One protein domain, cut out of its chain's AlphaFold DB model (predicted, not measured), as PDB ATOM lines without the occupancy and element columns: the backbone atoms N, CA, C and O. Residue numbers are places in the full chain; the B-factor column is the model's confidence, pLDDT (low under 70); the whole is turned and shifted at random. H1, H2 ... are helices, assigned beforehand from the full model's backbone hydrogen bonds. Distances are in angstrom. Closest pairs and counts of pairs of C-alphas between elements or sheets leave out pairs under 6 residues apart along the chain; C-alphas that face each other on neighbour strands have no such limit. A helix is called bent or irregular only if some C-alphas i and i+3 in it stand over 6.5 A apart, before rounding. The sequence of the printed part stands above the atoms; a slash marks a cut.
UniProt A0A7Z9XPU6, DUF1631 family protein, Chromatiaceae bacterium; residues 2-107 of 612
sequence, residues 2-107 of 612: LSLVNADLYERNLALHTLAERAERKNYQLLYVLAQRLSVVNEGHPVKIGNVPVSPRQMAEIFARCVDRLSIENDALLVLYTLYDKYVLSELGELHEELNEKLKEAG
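This is residues 2 to 107 of the 612 residues of the protein "DUF1631 family protein" of Chromatiaceae bacterium (UniProt A0A7Z9XPU6). Five helices make a rod in two parts: toward one end H1, H3 and H4 form a loose up-and-down bundle, and toward the other H2 and H5 pack together at a steep tilt. Residues 2 to 7 of H1 stick out, and the link from H2 folds back to H3. The printed part has 106 residues with five named helices, H1 to H5 in chain order, and no named strand: all helix. It is only just loose, close to compact, with a radius of gyration of the C-alphas of 16.0 A and spans of 53 by 26 by 22 A.

H1, residues 2 to 26, touches H3, residues 56 to 67, with residues 13 to 24 alone; the closest C-alphas, of Ala 20 and Pro 56, are 5.0 A apart. They run opposite ways at a shallow tilt of 34 degrees, only just short of steep. H1 and H4, residues 74 to 87, only just touch, with 3 pairs of C-alphas within 8 A, the closest those of Leu 19 and Asp 85 at 6.7 A. H2, residues 28 to 41, touches H5, residues 89 to 105, closest at the C-alphas of Leu 34 and Asn 100, 5.7 A. H2 and H4 are apart. Each O i to N i+4 pair is within hydrogen-bond range in H2, H3 and H4, against 19 of 21 in H1 and 10 of 13 in H5.

H1 begins at C-alpha 2 (31.769, -103.348, 179.647) and is 37.4 A long; H2 and H4 are 19.8 A each, H3 16.0 A. H5, 25.5 A, ends at C-alpha 105 (61.192, -60.342, 166.702); it is irregular, but only just: C-alphas 90 and 93 are 7.0 A apart.

The C-alphas of Leu 2 and Gly 107, the two farthest apart, are 54.6 A apart. The printed part has no cut; H2 to H3 is a long link. Residues 2 to 15 and 74 are under 70 in pLDDT.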
ATOM      1  N   LEU A   2      31.026-104.252 180.558       28.08
ATOM      2  CA  LEU A   2      31.769-103.348 179.647       28.08
ATOM      3  C   LEU A   2      31.040-102.043 179.237       28.08
ATOM      4  O   LEU A   2      31.635-101.204 178.572       28.08
ATOM      5  N   SER A   3      29.769-101.856 179.617       30.56
ATOM      6  CA  SER A   3      28.975-100.666 179.249       30.56
ATOM      7  C   SER A   3      29.132 -99.488 180.224       30.56
ATOM      8  O   SER A   3      29.050 -98.354 179.767       30.56
ATOM      9  N   LEU A   4      29.416 -99.724 181.514       34.09
ATOM     10  CA  LEU A   4      29.664 -98.634 182.475       34.09
ATOM     11  C   LEU A   4      31.082 -98.053 182.354       34.09
ATOM     12  O   LEU A   4      31.258 -96.851 182.472       34.09
ATOM     13  N   VAL A   5      32.080 -98.881 182.029       36.84
ATOM     14  CA  VAL A   5      33.480 -98.426 181.891       36.84
ATOM     15  C   VAL A   5      33.650 -97.426 180.733       36.84
ATOM     16  O   VAL A   5      34.483 -96.531 180.813       36.84
ATOM     17  N   ASN A   6      32.831 -97.533 179.678       44.50
ATOM     18  CA  ASN A   6      32.834 -96.584 178.558       44.50
ATOM     19  C   ASN A   6      32.117 -95.261 178.872       44.50
ATOM     20  O   ASN A   6      32.517 -94.235 178.330       44.50
ATOM     21  N   ALA A   7      31.089 -95.270 179.729       45.41
ATOM     22  CA  ALA A   7      30.394 -94.049 180.139       45.41
ATOM     23  C   ALA A   7      31.320 -93.167 180.987       45.41
ATOM     24  O   ALA A   7      31.524 -92.002 180.656       45.41
ATOM     25  N   ASP A   8      32.006 -93.766 181.964       50.81
ATOM     26  CA  ASP A   8      32.965 -93.048 182.803       50.81
ATOM     27  C   ASP A   8      34.139 -92.487 181.982       50.81
ATOM     28  O   ASP A   8      34.590 -91.375 182.232       50.81
ATOM     29  N   LEU A   9      34.658 -93.230 180.993       51.75
ATOM     30  CA  LEU A   9      35.729 -92.747 180.107       51.75
ATOM     31  C   LEU A   9      35.266 -91.609 179.187       51.75
ATOM     32  O   LEU A   9      36.045 -90.699 178.887       51.75
ATOM     33  N   TYR A  10      34.013 -91.642 178.737       52.19
ATOM     34  CA  TYR A  10      33.432 -90.586 177.914       52.19
ATOM     35  C   TYR A  10      33.207 -89.304 178.726       52.19
ATOM     36  O   TYR A  10      33.620 -88.229 178.294       52.19
ATOM     37  N   GLU A  11      32.655 -89.416 179.937       57.72
ATOM     38  CA  GLU A  11      32.478 -88.291 180.863       57.72
ATOM     39  C   GLU A  11      33.822 -87.676 181.290       57.72
ATOM     40  O   GLU A  11      33.957 -86.451 181.330       57.72
ATOM     41  N   ARG A  12      34.861 -88.500 181.504       63.47
ATOM     42  CA  ARG A  12      36.239 -88.036 181.778       63.47
ATOM     43  C   ARG A  12      36.803 -87.181 180.648       63.47
ATOM     44  O   ARG A  12      37.371 -86.121 180.902       63.47
ATOM     45  N   ASN A  13      36.673 -87.648 179.407       63.03
ATOM     46  CA  ASN A  13      37.156 -86.903 178.245       63.03
ATOM     47  C   ASN A  13      36.338 -85.626 178.031       63.03
ATOM     48  O   ASN A  13      36.907 -84.595 177.678       63.03
ATOM     49  N   LEU A  14      35.034 -85.665 178.311       67.81
ATOM     50  CA  LEU A  14      34.164 -84.497 178.235       67.81
ATOM     51  C   LEU A  14      34.579 -83.413 179.240       67.81
ATOM     52  O   LEU A  14      34.725 -82.260 178.842       67.81
ATOM     53  N   ALA A  15      34.846 -83.770 180.502       69.44
ATOM     54  CA  ALA A  15      35.266 -82.821 181.536       69.44
ATOM     55  C   ALA A  15      36.604 -82.132 181.209       69.44
ATOM     56  O   ALA A  15      36.753 -80.927 181.387       69.44
ATOM     57  N   LEU A  16      37.585 -82.868 180.683       76.94
ATOM     58  CA  LEU A  16      38.854 -82.260 180.281       76.94
ATOM     59  C   LEU A  16      38.701 -81.394 179.015       76.94
ATOM     60  O   LEU A  16      39.331 -80.339 178.907       76.94
ATOM     61  N   HIS A  17      37.834 -81.794 178.079       76.75
ATOM     62  CA  HIS A  17      37.530 -81.003 176.886       76.75
ATOM     63  C   HIS A  17      36.819 -79.685 177.210       76.75
ATOM     64  O   HIS A  17      37.157 -78.669 176.603       76.75
ATOM     65  N   THR A  18      35.887 -79.661 178.169       75.44
ATOM     66  CA  THR A  18      35.216 -78.417 178.582       75.44
ATOM     67  C   THR A  18      36.189 -77.446 179.255       75.44
ATOM     68  O   THR A  18      36.150 -76.245 178.970       75.44
ATOM     69  N   LEU A  19      37.122 -77.948 180.077       80.75
ATOM     70  CA  LEU A  19      38.203 -77.141 180.663       80.75
ATOM     71  C   LEU A  19      39.106 -76.535 179.575       80.75
ATOM     72  O   LEU A  19      39.397 -75.336 179.603       80.75
ATOM     73  N   ALA A  20      39.489 -77.337 178.578       83.44
ATOM     74  CA  ALA A  20      40.287 -76.879 177.445       83.44
ATOM     75  C   ALA A  20      39.562 -75.820 176.601       83.44
ATOM     76  O   ALA A  20      40.159 -74.805 176.246       83.44
ATOM     77  N   GLU A  21      38.271 -76.010 176.315       82.00
ATOM     78  CA  GLU A  21      37.471 -75.062 175.532       82.00
ATOM     79  C   GLU A  21      37.330 -73.712 176.250       82.00
ATOM     80  O   GLU A  21      37.438 -72.646 175.637       82.00
ATOM     81  N   ARG A  22      37.162 -73.734 177.575       82.62
ATOM     82  CA  ARG A  22      37.148 -72.522 178.399       82.62
ATOM     83  C   ARG A  22      38.487 -71.777 178.338       82.62
ATOM     84  O   ARG A  22      38.493 -70.556 178.159       82.62
ATOM     85  N   ALA A  23      39.609 -72.492 178.433       83.88
ATOM     86  CA  ALA A  23      40.944 -71.905 178.303       83.88
ATOM     87  C   ALA A  23      41.207 -71.349 176.887       83.88
ATOM     88  O   ALA A  23      41.795 -70.276 176.745       83.88
ATOM     89  N   GLU A  24      40.709 -72.012 175.836       85.81
ATOM     90  CA  GLU A  24      40.771 -71.509 174.454       85.81
ATOM     91  C   GLU A  24      40.001 -70.206 174.275       85.81
ATOM     92  O   GLU A  24      40.524 -69.268 173.676       85.81
ATOM     93  N   ARG A  25      38.781 -70.114 174.816       81.31
ATOM     94  CA  ARG A  25      37.972 -68.887 174.745       81.31
ATOM     95  C   ARG A  25      38.655 -67.724 175.461       81.31
ATOM     96  O   ARG A  25      38.691 -66.622 174.918       81.31
ATOM     97  N   LYS A  26      39.244 -67.974 176.635       83.25
ATOM     98  CA  LYS A  26      39.992 -66.964 177.403       83.25
ATOM     99  C   LYS A  26      41.199 -66.428 176.624       83.25
ATOM    100  O   LYS A  26      41.425 -65.223 176.604       83.25
ATOM    101  N   ASN A  27      41.930 -67.309 175.936       83.75
ATOM    102  CA  ASN A  27      43.162 -66.970 175.216       83.75
ATOM    103  C   ASN A  27      42.960 -66.775 173.701       83.75
ATOM    104  O   ASN A  27      43.932 -66.722 172.944       83.75
ATOM    105  N   TYR A  28      41.712 -66.642 173.238       84.06
ATOM    106  CA  TYR A  28      41.368 -66.650 171.814       84.06
ATOM    107  C   TYR A  28      42.130 -65.592 171.012       84.06
ATOM    108  O   TYR A  28      42.634 -65.869 169.926       84.06
ATOM    109  N   GLN A  29      42.265 -64.384 171.563       82.94
ATOM    110  CA  GLN A  29      42.983 -63.291 170.911       82.94
ATOM    111  C   GLN A  29      44.463 -63.632 170.673       82.94
ATOM    112  O   GLN A  29      44.976 -63.399 169.578       82.94
ATOM    113  N   LEU A  30      45.145 -64.194 171.675       86.88
ATOM    114  CA  LEU A  30      46.560 -64.571 171.580       86.88
ATOM    115  C   LEU A  30      46.751 -65.739 170.607       86.88
ATOM    116  O   LEU A  30      47.640 -65.696 169.753       86.88
ATOM    117  N   LEU A  31      45.866 -66.736 170.686       88.31
ATOM    118  CA  LEU A  31      45.858 -67.912 169.817       88.31
ATOM    119  C   LEU A  31      45.574 -67.562 168.355       88.31
ATOM    120  O   LEU A  31      46.232 -68.087 167.460       88.31
ATOM    121  N   TYR A  32      44.632 -66.655 168.094       86.50
ATOM    122  CA  TYR A  32      44.314 -66.197 166.744       86.50
ATOM    123  C   TYR A  32      45.524 -65.528 166.090       86.50
ATOM    124  O   TYR A  32      45.894 -65.848 164.961       86.50
ATOM    125  N   VAL A  33      46.162 -64.604 166.809       85.94
ATOM    126  CA  VAL A  33      47.333 -63.884 166.303       85.94
ATOM    127  C   VAL A  33      48.499 -64.855 166.067       85.94
ATOM    128  O   VAL A  33      49.164 -64.768 165.031       85.94
ATOM    129  N   LEU A  34      48.704 -65.813 166.974       88.81
ATOM    130  CA  LEU A  34      49.731 -66.844 166.841       88.81
ATOM    131  C   LEU A  34      49.477 -67.748 165.626       88.81
ATOM    132  O   LEU A  34      50.390 -67.991 164.839       88.81
ATOM    133  N   ALA A  35      48.232 -68.176 165.417       88.25
ATOM    134  CA  ALA A  35      47.824 -68.985 164.271       88.25
ATOM    135  C   ALA A  35      48.111 -68.286 162.932       88.25
ATOM    136  O   ALA A  35      48.629 -68.903 162.000       88.25
ATOM    137  N   GLN A  36      47.842 -66.981 162.840       85.00
ATOM    138  CA  GLN A  36      48.147 -66.187 161.645       85.00
ATOM    139  C   GLN A  36      49.655 -66.099 161.384       85.00
ATOM    140  O   GLN A  36      50.096 -66.278 160.250       85.00
ATOM    141  N   ARG A  37      50.468 -65.885 162.428       87.25
ATOM    142  CA  ARG A  37      51.935 -65.872 162.291       87.25
ATOM    143  C   ARG A  37      52.481 -67.232 161.866       87.25
ATOM    144  O   ARG A  37      53.295 -67.298 160.951       87.25
ATOM    145  N   LEU A  38      51.991 -68.313 162.463       89.19
ATOM    146  CA  LEU A  38      52.381 -69.674 162.094       89.19
ATOM    147  C   LEU A  38      51.944 -70.049 160.678       89.19
ATOM    148  O   LEU A  38      52.657 -70.781 160.005       89.19
ATOM    149  N   SER A  39      50.827 -69.509 160.192       87.44
ATOM    150  CA  SER A  39      50.396 -69.716 158.805       87.44
ATOM    151  C   SER A  39      51.395 -69.130 157.803       87.44
ATOM    152  O   SER A  39      51.626 -69.719 156.756       87.44
ATOM    153  N   VAL A  40      52.046 -68.010 158.140       85.00
ATOM    154  CA  VAL A  40      53.126 -67.432 157.319       85.00
ATOM    155  C   VAL A  40      54.383 -68.299 157.355       85.00
ATOM    156  O   VAL A  40      55.022 -68.480 156.324       85.00
ATOM    157  N   VAL A  41      54.718 -68.863 158.520       87.44
ATOM    158  CA  VAL A  41      55.825 -69.830 158.648       87.44
ATOM    159  C   VAL A  41      55.539 -71.101 157.844       87.44
ATOM    160  O   VAL A  41      56.448 -71.678 157.261       87.44
ATOM    161  N   ASN A  42      54.274 -71.506 157.771       88.19
ATOM    162  CA  ASN A  42      53.803 -72.686 157.057       88.19
ATOM    163  C   ASN A  42      53.529 -72.414 155.563       88.19
ATOM    164  O   ASN A  42      52.534 -72.884 155.020       88.19
ATOM    165  N   GLU A  43      54.360 -71.587 154.918       80.31
ATOM    166  CA  GLU A  43      54.274 -71.246 153.484       80.31
ATOM    167  C   GLU A  43      52.913 -70.669 153.034       80.31
ATOM    168  O   GLU A  43      52.540 -70.726 151.864       80.31
ATOM    169  N   GLY A  44      52.156 -70.076 153.960       70.94
ATOM    170  CA  GLY A  44      50.823 -69.526 153.702       70.94
ATOM    171  C   GLY A  44      49.673 -70.520 153.891       70.94
ATOM    172  O   GLY A  44      48.515 -70.139 153.712       70.94
ATOM    173  N   HIS A  45      49.940 -71.766 154.290       79.06
ATOM    174  CA  HIS A  45      48.891 -72.719 154.644       79.06
ATOM    175  C   HIS A  45      48.251 -72.356 155.998       79.06
ATOM    176  O   HIS A  45      48.957 -72.245 157.005       79.06
ATOM    177  N   PRO A  46      46.914 -72.207 156.063       75.06
ATOM    178  CA  PRO A  46      46.236 -71.706 157.251       75.06
ATOM    179  C   PRO A  46      46.303 -72.700 158.415       75.06
ATOM    180  O   PRO A  46      45.886 -73.855 158.308       75.06
ATOM    181  N   VAL A  47      46.766 -72.220 159.567       82.19
ATOM    182  CA  VAL A  47      46.771 -72.956 160.833       82.19
ATOM    183  C   VAL A  47      45.486 -72.630 161.591       82.19
ATOM    184  O   VAL A  47      45.210 -71.478 161.913       82.19
ATOM    185  N   LYS A  48      44.664 -73.646 161.873       81.94
ATOM    186  CA  LYS A  48      43.470 -73.499 162.727       81.94
ATOM    187  C   LYS A  48      43.888 -73.334 164.191       81.94
ATOM    188  O   LYS A  48      44.890 -73.911 164.594       81.94
ATOM    189  N   ILE A  49      43.083 -72.649 165.008       79.06
ATOM    190  CA  ILE A  49      43.369 -72.422 166.443       79.06
ATOM    191  C   ILE A  49      43.606 -73.738 167.202       79.06
ATOM    192  O   ILE A  49      44.606 -73.867 167.899       79.06
ATOM    193  N   GLY A  50      42.767 -74.757 166.981       74.00
ATOM    194  CA  GLY A  50      42.966 -76.081 167.589       74.00
ATOM    195  C   GLY A  50      44.254 -76.787 167.136       74.00
ATOM    196  O   GLY A  50      44.770 -77.638 167.855       74.00
ATOM    197  N   ASN A  51      44.817 -76.391 165.989       82.38
ATOM    198  CA  ASN A  51      46.053 -76.936 165.424       82.38
ATOM    199  C   ASN A  51      47.298 -76.115 165.799       82.38
ATOM    200  O   ASN A  51      48.405 -76.504 165.433       82.38
ATOM    201  N   VAL A  52      47.143 -75.001 166.521       86.94
ATOM    202  CA  VAL A  52      48.279 -74.234 167.041       86.94
ATOM    203  C   VAL A  52      49.066 -75.128 168.006       86.94
ATOM    204  O   VAL A  52      48.458 -75.724 168.897       86.94
ATOM    205  N   PRO A  53      50.398 -75.252 167.849       83.56
ATOM    206  CA  PRO A  53      51.225 -75.957 168.814       83.56
ATOM    207  C   PRO A  53      50.992 -75.390 170.213       83.56
ATOM    208  O   PRO A  53      51.015 -74.175 170.402       83.56
ATOM    209  N   VAL A  54      50.785 -76.270 171.194       85.12
ATOM    210  CA  VAL A  54      50.488 -75.875 172.581       85.12
ATOM    211  C   VAL A  54      49.131 -75.155 172.726       85.12
ATOM    212  O   VAL A  54      48.936 -74.314 173.608       85.12
ATOM    213  N   SER A  55      48.153 -75.481 171.871       89.44
ATOM    214  CA  SER A  55      46.756 -75.098 172.105       89.44
ATOM    215  C   SER A  55      46.203 -75.818 173.348       89.44
ATOM    216  O   SER A  55      46.581 -76.967 173.606       89.44
ATOM    217  N   PRO A  56      45.292 -75.197 174.120       90.69
ATOM    218  CA  PRO A  56      44.690 -75.847 175.283       90.69
ATOM    219  C   PRO A  56      44.022 -77.185 174.943       90.69
ATOM    220  O   PRO A  56      44.142 -78.132 175.718       90.69
ATOM    221  N   ARG A  57      43.404 -77.315 173.759       86.88
ATOM    222  CA  ARG A  57      42.859 -78.592 173.278       86.88
ATOM    223  C   ARG A  57      43.928 -79.659 173.046       86.88
ATOM    224  O   ARG A  57      43.754 -80.779 173.513       86.88
ATOM    225  N   GLN A  58      45.035 -79.338 172.373       87.75
ATOM    226  CA  GLN A  58      46.124 -80.308 172.191       87.75
ATOM    227  C   GLN A  58      46.763 -80.695 173.525       87.75
ATOM    228  O   GLN A  58      47.078 -81.862 173.740       87.75
ATOM    229  N   MET A  59      46.928 -79.733 174.433       90.12
ATOM    230  CA  MET A  59      47.478 -79.971 175.766       90.12
ATOM    231  C   MET A  59      46.587 -80.914 176.580       90.12
ATOM    232  O   MET A  59      47.089 -81.881 177.148       90.12
ATOM    233  N   ALA A  60      45.271 -80.706 176.546       87.81
ATOM    234  CA  ALA A  60      44.293 -81.612 177.138       87.81
ATOM    235  C   ALA A  60      44.331 -83.018 176.518       87.81
ATOM    236  O   ALA A  60      44.382 -84.004 177.247       87.81
ATOM    237  N   GLU A  61      44.376 -83.137 175.188       85.56
ATOM    238  CA  GLU A  61      44.454 -84.442 174.512       85.56
ATOM    239  C   GLU A  61      45.749 -85.202 174.855       85.56
ATOM    240  O   GLU A  61      45.727 -86.418 175.058       85.56
ATOM    241  N   ILE A  62      46.884 -84.502 174.945       88.19
ATOM    242  CA  ILE A  62      48.163 -85.090 175.369       88.19
ATOM    243  C   ILE A  62      48.082 -85.526 176.834       88.19
ATOM    244  O   ILE A  62      48.493 -86.637 177.167       88.19
ATOM    245  N   PHE A  63      47.527 -84.675 177.699       88.81
ATOM    246  CA  PHE A  63      47.393 -84.958 179.121       88.81
ATOM    247  C   PHE A  63      46.497 -86.170 179.385       88.81
ATOM    248  O   PHE A  63      46.918 -87.062 180.116       88.81
ATOM    249  N   ALA A  64      45.342 -86.275 178.720       83.62
ATOM    250  CA  ALA A  64      44.462 -87.443 178.805       83.62
ATOM    251  C   ALA A  64      45.217 -88.745 178.493       83.62
ATOM    252  O   ALA A  64      45.226 -89.669 179.301       83.62
ATOM    253  N   ARG A  65      45.970 -88.780 177.382       83.88
ATOM    254  CA  ARG A  65      46.767 -89.961 176.991       83.88
ATOM    255  C   ARG A  65      47.869 -90.314 177.993       83.88
ATOM    256  O   ARG A  65      48.273 -91.475 178.078       83.88
ATOM    257  N   CYS A  66      48.420 -89.323 178.695       86.75
ATOM    258  CA  CYS A  66      49.411 -89.542 179.746       86.75
ATOM    259  C   CYS A  66      48.762 -90.088 181.019       86.75
ATOM    260  O   CYS A  66      49.310 -91.000 181.637       86.75
ATOM    261  N   VAL A  67      47.599 -89.552 181.386       83.94
ATOM    262  CA  VAL A  67      46.861 -89.942 182.586       83.94
ATOM    263  C   VAL A  67      46.225 -91.321 182.440       83.94
ATOM    264  O   VAL A  67      46.229 -92.067 183.409       83.94
ATOM    265  N   ASP A  68      45.834 -91.739 181.233       78.88
ATOM    266  CA  ASP A  68      45.367 -93.109 180.956       78.88
ATOM    267  C   ASP A  68      46.402 -94.194 181.313       78.88
ATOM    268  O   ASP A  68      46.061 -95.364 181.493       78.88
ATOM    269  N   ARG A  69      47.688 -93.830 181.417       82.25
ATOM    270  CA  ARG A  69      48.766 -94.742 181.840       82.25
ATOM    271  C   ARG A  69      48.949 -94.795 183.353       82.25
ATOM    272  O   ARG A  69      49.678 -95.654 183.845       82.25
ATOM    273  N   LEU A  70      48.346 -93.856 184.072       77.75
ATOM    274  CA  LEU A  70      48.379 -93.773 185.520       77.75
ATOM    275  C   LEU A  70      47.087 -94.403 186.038       77.75
ATOM    276  O   LEU A  70      45.993 -93.915 185.779       77.75
ATOM    277  N   SER A  71      47.206 -95.501 186.776       72.62
ATOM    278  CA  SER A  71      46.069 -96.206 187.378       72.62
ATOM    279  C   SER A  71      45.488 -95.411 188.563       72.62
ATOM    280  O   SER A  71      45.634 -95.821 189.713       72.62
ATOM    281  N   ILE A  72      44.902 -94.240 188.299       77.94
ATOM    282  CA  ILE A  72      44.367 -93.303 189.298       77.94
ATOM    283  C   ILE A  72      42.866 -93.554 189.491       77.94
ATOM    284  O   ILE A  72      42.134 -93.778 188.528       77.94
ATOM    285  N   GLU A  73      42.404 -93.509 190.741       74.62
ATOM    286  CA  GLU A  73      40.980 -93.601 191.086       74.62
ATOM    287  C   GLU A  73      40.194 -92.355 190.636       74.62
ATOM    288  O   GLU A  73      40.725 -91.245 190.602       74.62
ATOM    289  N   ASN A  74      38.910 -92.524 190.304       67.81
ATOM    290  CA  ASN A  74      38.096 -91.496 189.636       67.81
ATOM    291  C   ASN A  74      37.998 -90.169 190.415       67.81
ATOM    292  O   ASN A  74      38.115 -89.101 189.817       67.81
ATOM    293  N   ASP A  75      37.847 -90.224 191.738       70.25
ATOM    294  CA  ASP A  75      37.744 -89.019 192.573       70.25
ATOM    295  C   ASP A  75      39.070 -88.240 192.594       70.25
ATOM    296  O   ASP A  75      39.094 -87.011 192.532       70.25
ATOM    297  N   ALA A  76      40.200 -88.955 192.595       76.88
ATOM    298  CA  ALA A  76      41.528 -88.357 192.504       76.88
ATOM    299  C   ALA A  76      41.825 -87.809 191.096       76.88
ATOM    300  O   ALA A  76      42.567 -86.835 190.958       76.88
ATOM    301  N   LEU A  77      41.230 -88.397 190.053       78.44
ATOM    302  CA  LEU A  77      41.359 -87.944 188.670       78.44
ATOM    303  C   LEU A  77      40.667 -86.595 188.432       78.44
ATOM    304  O   LEU A  77      41.242 -85.725 187.780       78.44
ATOM    305  N   LEU A  78      39.472 -86.391 188.995       75.62
ATOM    306  CA  LEU A  78      38.780 -85.100 188.927       75.62
ATOM    307  C   LEU A  78      39.599 -84.000 189.605       75.62
ATOM    308  O   LEU A  78      39.828 -82.949 189.007       75.62
ATOM    309  N   VAL A  79      40.135 -84.277 190.798       78.69
ATOM    310  CA  VAL A  79      41.045 -83.354 191.493       78.69
ATOM    311  C   VAL A  79      42.282 -83.066 190.639       78.69
ATOM    312  O   VAL A  79      42.703 -81.916 190.527       78.69
ATOM    313  N   LEU A  80      42.850 -84.085 189.990       82.94
ATOM    314  CA  LEU A  80      43.992 -83.917 189.095       82.94
ATOM    315  C   LEU A  80      43.658 -83.028 187.885       82.94
ATOM    316  O   LEU A  80      44.483 -82.197 187.513       82.94
ATOM    317  N   TYR A  81      42.462 -83.145 187.302       85.12
ATOM    318  CA  TYR A  81      42.003 -82.272 186.214       85.12
ATOM    319  C   TYR A  81      41.816 -80.828 186.681       85.12
ATOM    320  O   TYR A  81      42.254 -79.907 185.991       85.12
ATOM    321  N   THR A  82      41.269 -80.614 187.879       80.81
ATOM    322  CA  THR A  82      41.175 -79.277 188.483       80.81
ATOM    323  C   THR A  82      42.561 -78.667 188.724       80.81
ATOM    324  O   THR A  82      42.780 -77.484 188.466       80.81
ATOM    325  N   LEU A  83      43.530 -79.464 189.187       84.88
ATOM    326  CA  LEU A  83      44.914 -79.011 189.367       84.88
ATOM    327  C   LEU A  83      45.592 -78.721 188.021       84.88
ATOM    328  O   LEU A  83      46.323 -77.740 187.909       84.88
ATOM    329  N   TYR A  84      45.336 -79.538 187.000       89.06
ATOM    330  CA  TYR A  84      45.852 -79.327 185.650       89.06
ATOM    331  C   TYR A  84      45.316 -78.033 185.029       89.06
ATOM    332  O   TYR A  84      46.076 -77.247 184.466       89.06
ATOM    333  N   ASP A  85      44.025 -77.755 185.191       87.06
ATOM    334  CA  ASP A  85      43.428 -76.494 184.760       87.06
ATOM    335  C   ASP A  85      44.049 -75.286 185.476       87.06
ATOM    336  O   ASP A  85      44.437 -74.304 184.836       87.06
ATOM    337  N   LYS A  86      44.223 -75.388 186.797       84.81
ATOM    338  CA  LYS A  86      44.791 -74.320 187.624       84.81
ATOM    339  C   LYS A  86      46.257 -74.022 187.309       84.81
ATOM    340  O   LYS A  86      46.624 -72.857 187.258       84.81
ATOM    341  N   TYR A  87      47.094 -75.049 187.155       88.38
ATOM    342  CA  TYR A  87      48.549 -74.875 187.053       88.38
ATOM    343  C   TYR A  87      49.098 -74.960 185.629       88.38
ATOM    344  O   TYR A  87      50.238 -74.564 185.408       88.38
ATOM    345  N   VAL A  88      48.335 -75.498 184.673       89.31
ATOM    346  CA  VAL A  88      48.783 -75.646 183.281       89.31
ATOM    347  C   VAL A  88      47.903 -74.831 182.346       89.31
ATOM    348  O   VAL A  88      48.403 -73.900 181.724       89.31
ATOM    349  N   LEU A  89      46.600 -75.125 182.252       88.44
ATOM    350  CA  LEU A  89      45.737 -74.463 181.259       88.44
ATOM    351  C   LEU A  89      45.577 -72.958 181.517       88.44
ATOM    352  O   LEU A  89      45.548 -72.176 180.566       88.44
ATOM    353  N   SER A  90      45.510 -72.552 182.786       84.38
ATOM    354  CA  SER A  90      45.382 -71.144 183.181       84.38
ATOM    355  C   SER A  90      46.617 -70.303 182.842       84.38
ATOM    356  O   SER A  90      46.460 -69.120 182.542       84.38
ATOM    357  N   GLU A  91      47.801 -70.922 182.819       87.31
ATOM    358  CA  GLU A  91      49.103 -70.281 182.564       87.31
ATOM    359  C   GLU A  91      49.495 -70.295 181.072       87.31
ATOM    360  O   GLU A  91      50.444 -69.634 180.658       87.31
ATOM    361  N   LEU A  92      48.747 -71.006 180.214       88.50
ATOM    362  CA  LEU A  92      49.036 -71.076 178.772       88.50
ATOM    363  C   LEU A  92      49.024 -69.707 178.075       88.50
ATOM    364  O   LEU A  92      49.665 -69.555 177.036       88.50
ATOM    365  N   GLY A  93      48.320 -68.720 178.635       87.44
ATOM    366  CA  GLY A  93      48.264 -67.366 178.085       87.44
ATOM    367  C   GLY A  93      49.640 -66.698 178.016       87.44
ATOM    368  O   GLY A  93      49.988 -66.153 176.969       87.44
ATOM    369  N   GLU A  94      50.447 -66.810 179.077       89.00
ATOM    370  CA  GLU A  94      51.797 -66.226 179.127       89.00
ATOM    371  C   GLU A  94      52.711 -66.851 178.064       89.00
ATOM    372  O   GLU A  94      53.438 -66.157 177.351       89.00
ATOM    373  N   LEU A  95      52.603 -68.169 177.875       89.44
ATOM    374  CA  LEU A  95      53.354 -68.879 176.845       89.44
ATOM    375  C   LEU A  95      52.934 -68.454 175.429       89.44
ATOM    376  O   LEU A  95      53.783 -68.280 174.552       89.44
ATOM    377  N   HIS A  96      51.631 -68.279 175.173       91.25
ATOM    378  CA  HIS A  96      51.148 -67.793 173.873       91.25
ATOM    379  C   HIS A  96      51.615 -66.364 173.590       91.25
ATOM    380  O   HIS A  96      51.864 -66.024 172.430       91.25
ATOM    381  N   GLU A  97      51.742 -65.531 174.619       90.88
ATOM    382  CA  GLU A  97      52.305 -64.188 174.508       90.88
ATOM    383  C   GLU A  97      53.797 -64.237 174.151       90.88
ATOM    384  O   GLU A  97      54.199 -63.637 173.152       90.88
ATOM    385  N   GLU A  98      54.595 -65.049 174.851       92.25
ATOM    386  CA  GLU A  98      56.029 -65.212 174.568       92.25
ATOM    387  C   GLU A  98      56.291 -65.741 173.143       92.25
ATOM    388  O   GLU A  98      57.161 -65.238 172.423       92.25
ATOM    389  N   LEU A  99      55.513 -66.732 172.693       90.62
ATOM    390  CA  LEU A  99      55.607 -67.270 171.330       90.62
ATOM    391  C   LEU A  99      55.273 -66.213 170.275       90.62
ATOM    392  O   LEU A  99      55.922 -66.139 169.227       90.62
ATOM    393  N   ASN A 100      54.270 -65.381 170.548       91.38
ATOM    394  CA  ASN A 100      53.919 -64.273 169.675       91.38
ATOM    395  C   ASN A 100      55.038 -63.227 169.602       91.38
ATOM    396  O   ASN A 100      55.324 -62.760 168.500       91.38
ATOM    397  N   GLU A 101      55.673 -62.877 170.724       91.31
ATOM    398  CA  GLU A 101      56.802 -61.937 170.749       91.31
ATOM    399  C   GLU A 101      58.012 -62.470 169.975       91.31
ATOM    400  O   GLU A 101      58.520 -61.778 169.095       91.31
ATOM    401  N   LYS A 102      58.395 -63.738 170.164       91.38
ATOM    402  CA  LYS A 102      59.492 -64.359 169.395       91.38
ATOM    403  C   LYS A 102      59.261 -64.311 167.881       91.38
ATOM    404  O   LYS A 102      60.182 -64.038 167.113       91.38
ATOM    405  N   LEU A 103      58.027 -64.546 167.430       87.75
ATOM    406  CA  LEU A 103      57.688 -64.458 166.005       87.75
ATOM    407  C   LEU A 103      57.671 -63.005 165.499       87.75
ATOM    408  O   LEU A 103      58.045 -62.760 164.351       87.75
ATOM    409  N   LYS A 104      57.290 -62.033 166.341       88.56
ATOM    410  CA  LYS A 104      57.409 -60.603 166.008       88.56
ATOM    411  C   LYS A 104      58.870 -60.189 165.848       88.56
ATOM    412  O   LYS A 104      59.185 -59.520 164.866       88.56
ATOM    413  N   GLU A 105      59.745 -60.603 166.764       89.75
ATOM    414  CA  GLU A 105      61.192 -60.342 166.702       89.75
ATOM    415  C   GLU A 105      61.826 -60.943 165.440       89.75
ATOM    416  O   GLU A 105      62.685 -60.321 164.818       89.75
ATOM    417  N   ALA A 106      61.333 -62.101 164.993       87.44
ATOM    418  CA  ALA A 106      61.730 -62.734 163.734       87.44
ATOM    419  C   ALA A 106      61.159 -62.050 162.468       87.44
ATOM    420  O   ALA A 106      61.392 -62.519 161.354       87.44
ATOM    421  N   GLY A 107      60.401 -60.956 162.606       81.62
ATOM    422  CA  GLY A 107      59.828 -60.201 161.487       81.62
ATOM    423  C   GLY A 107      58.535 -60.787 160.909       81.62
ATOM    424  O   GLY A 107      58.068 -60.331 159.862       81.62
TER     425      GLY A 107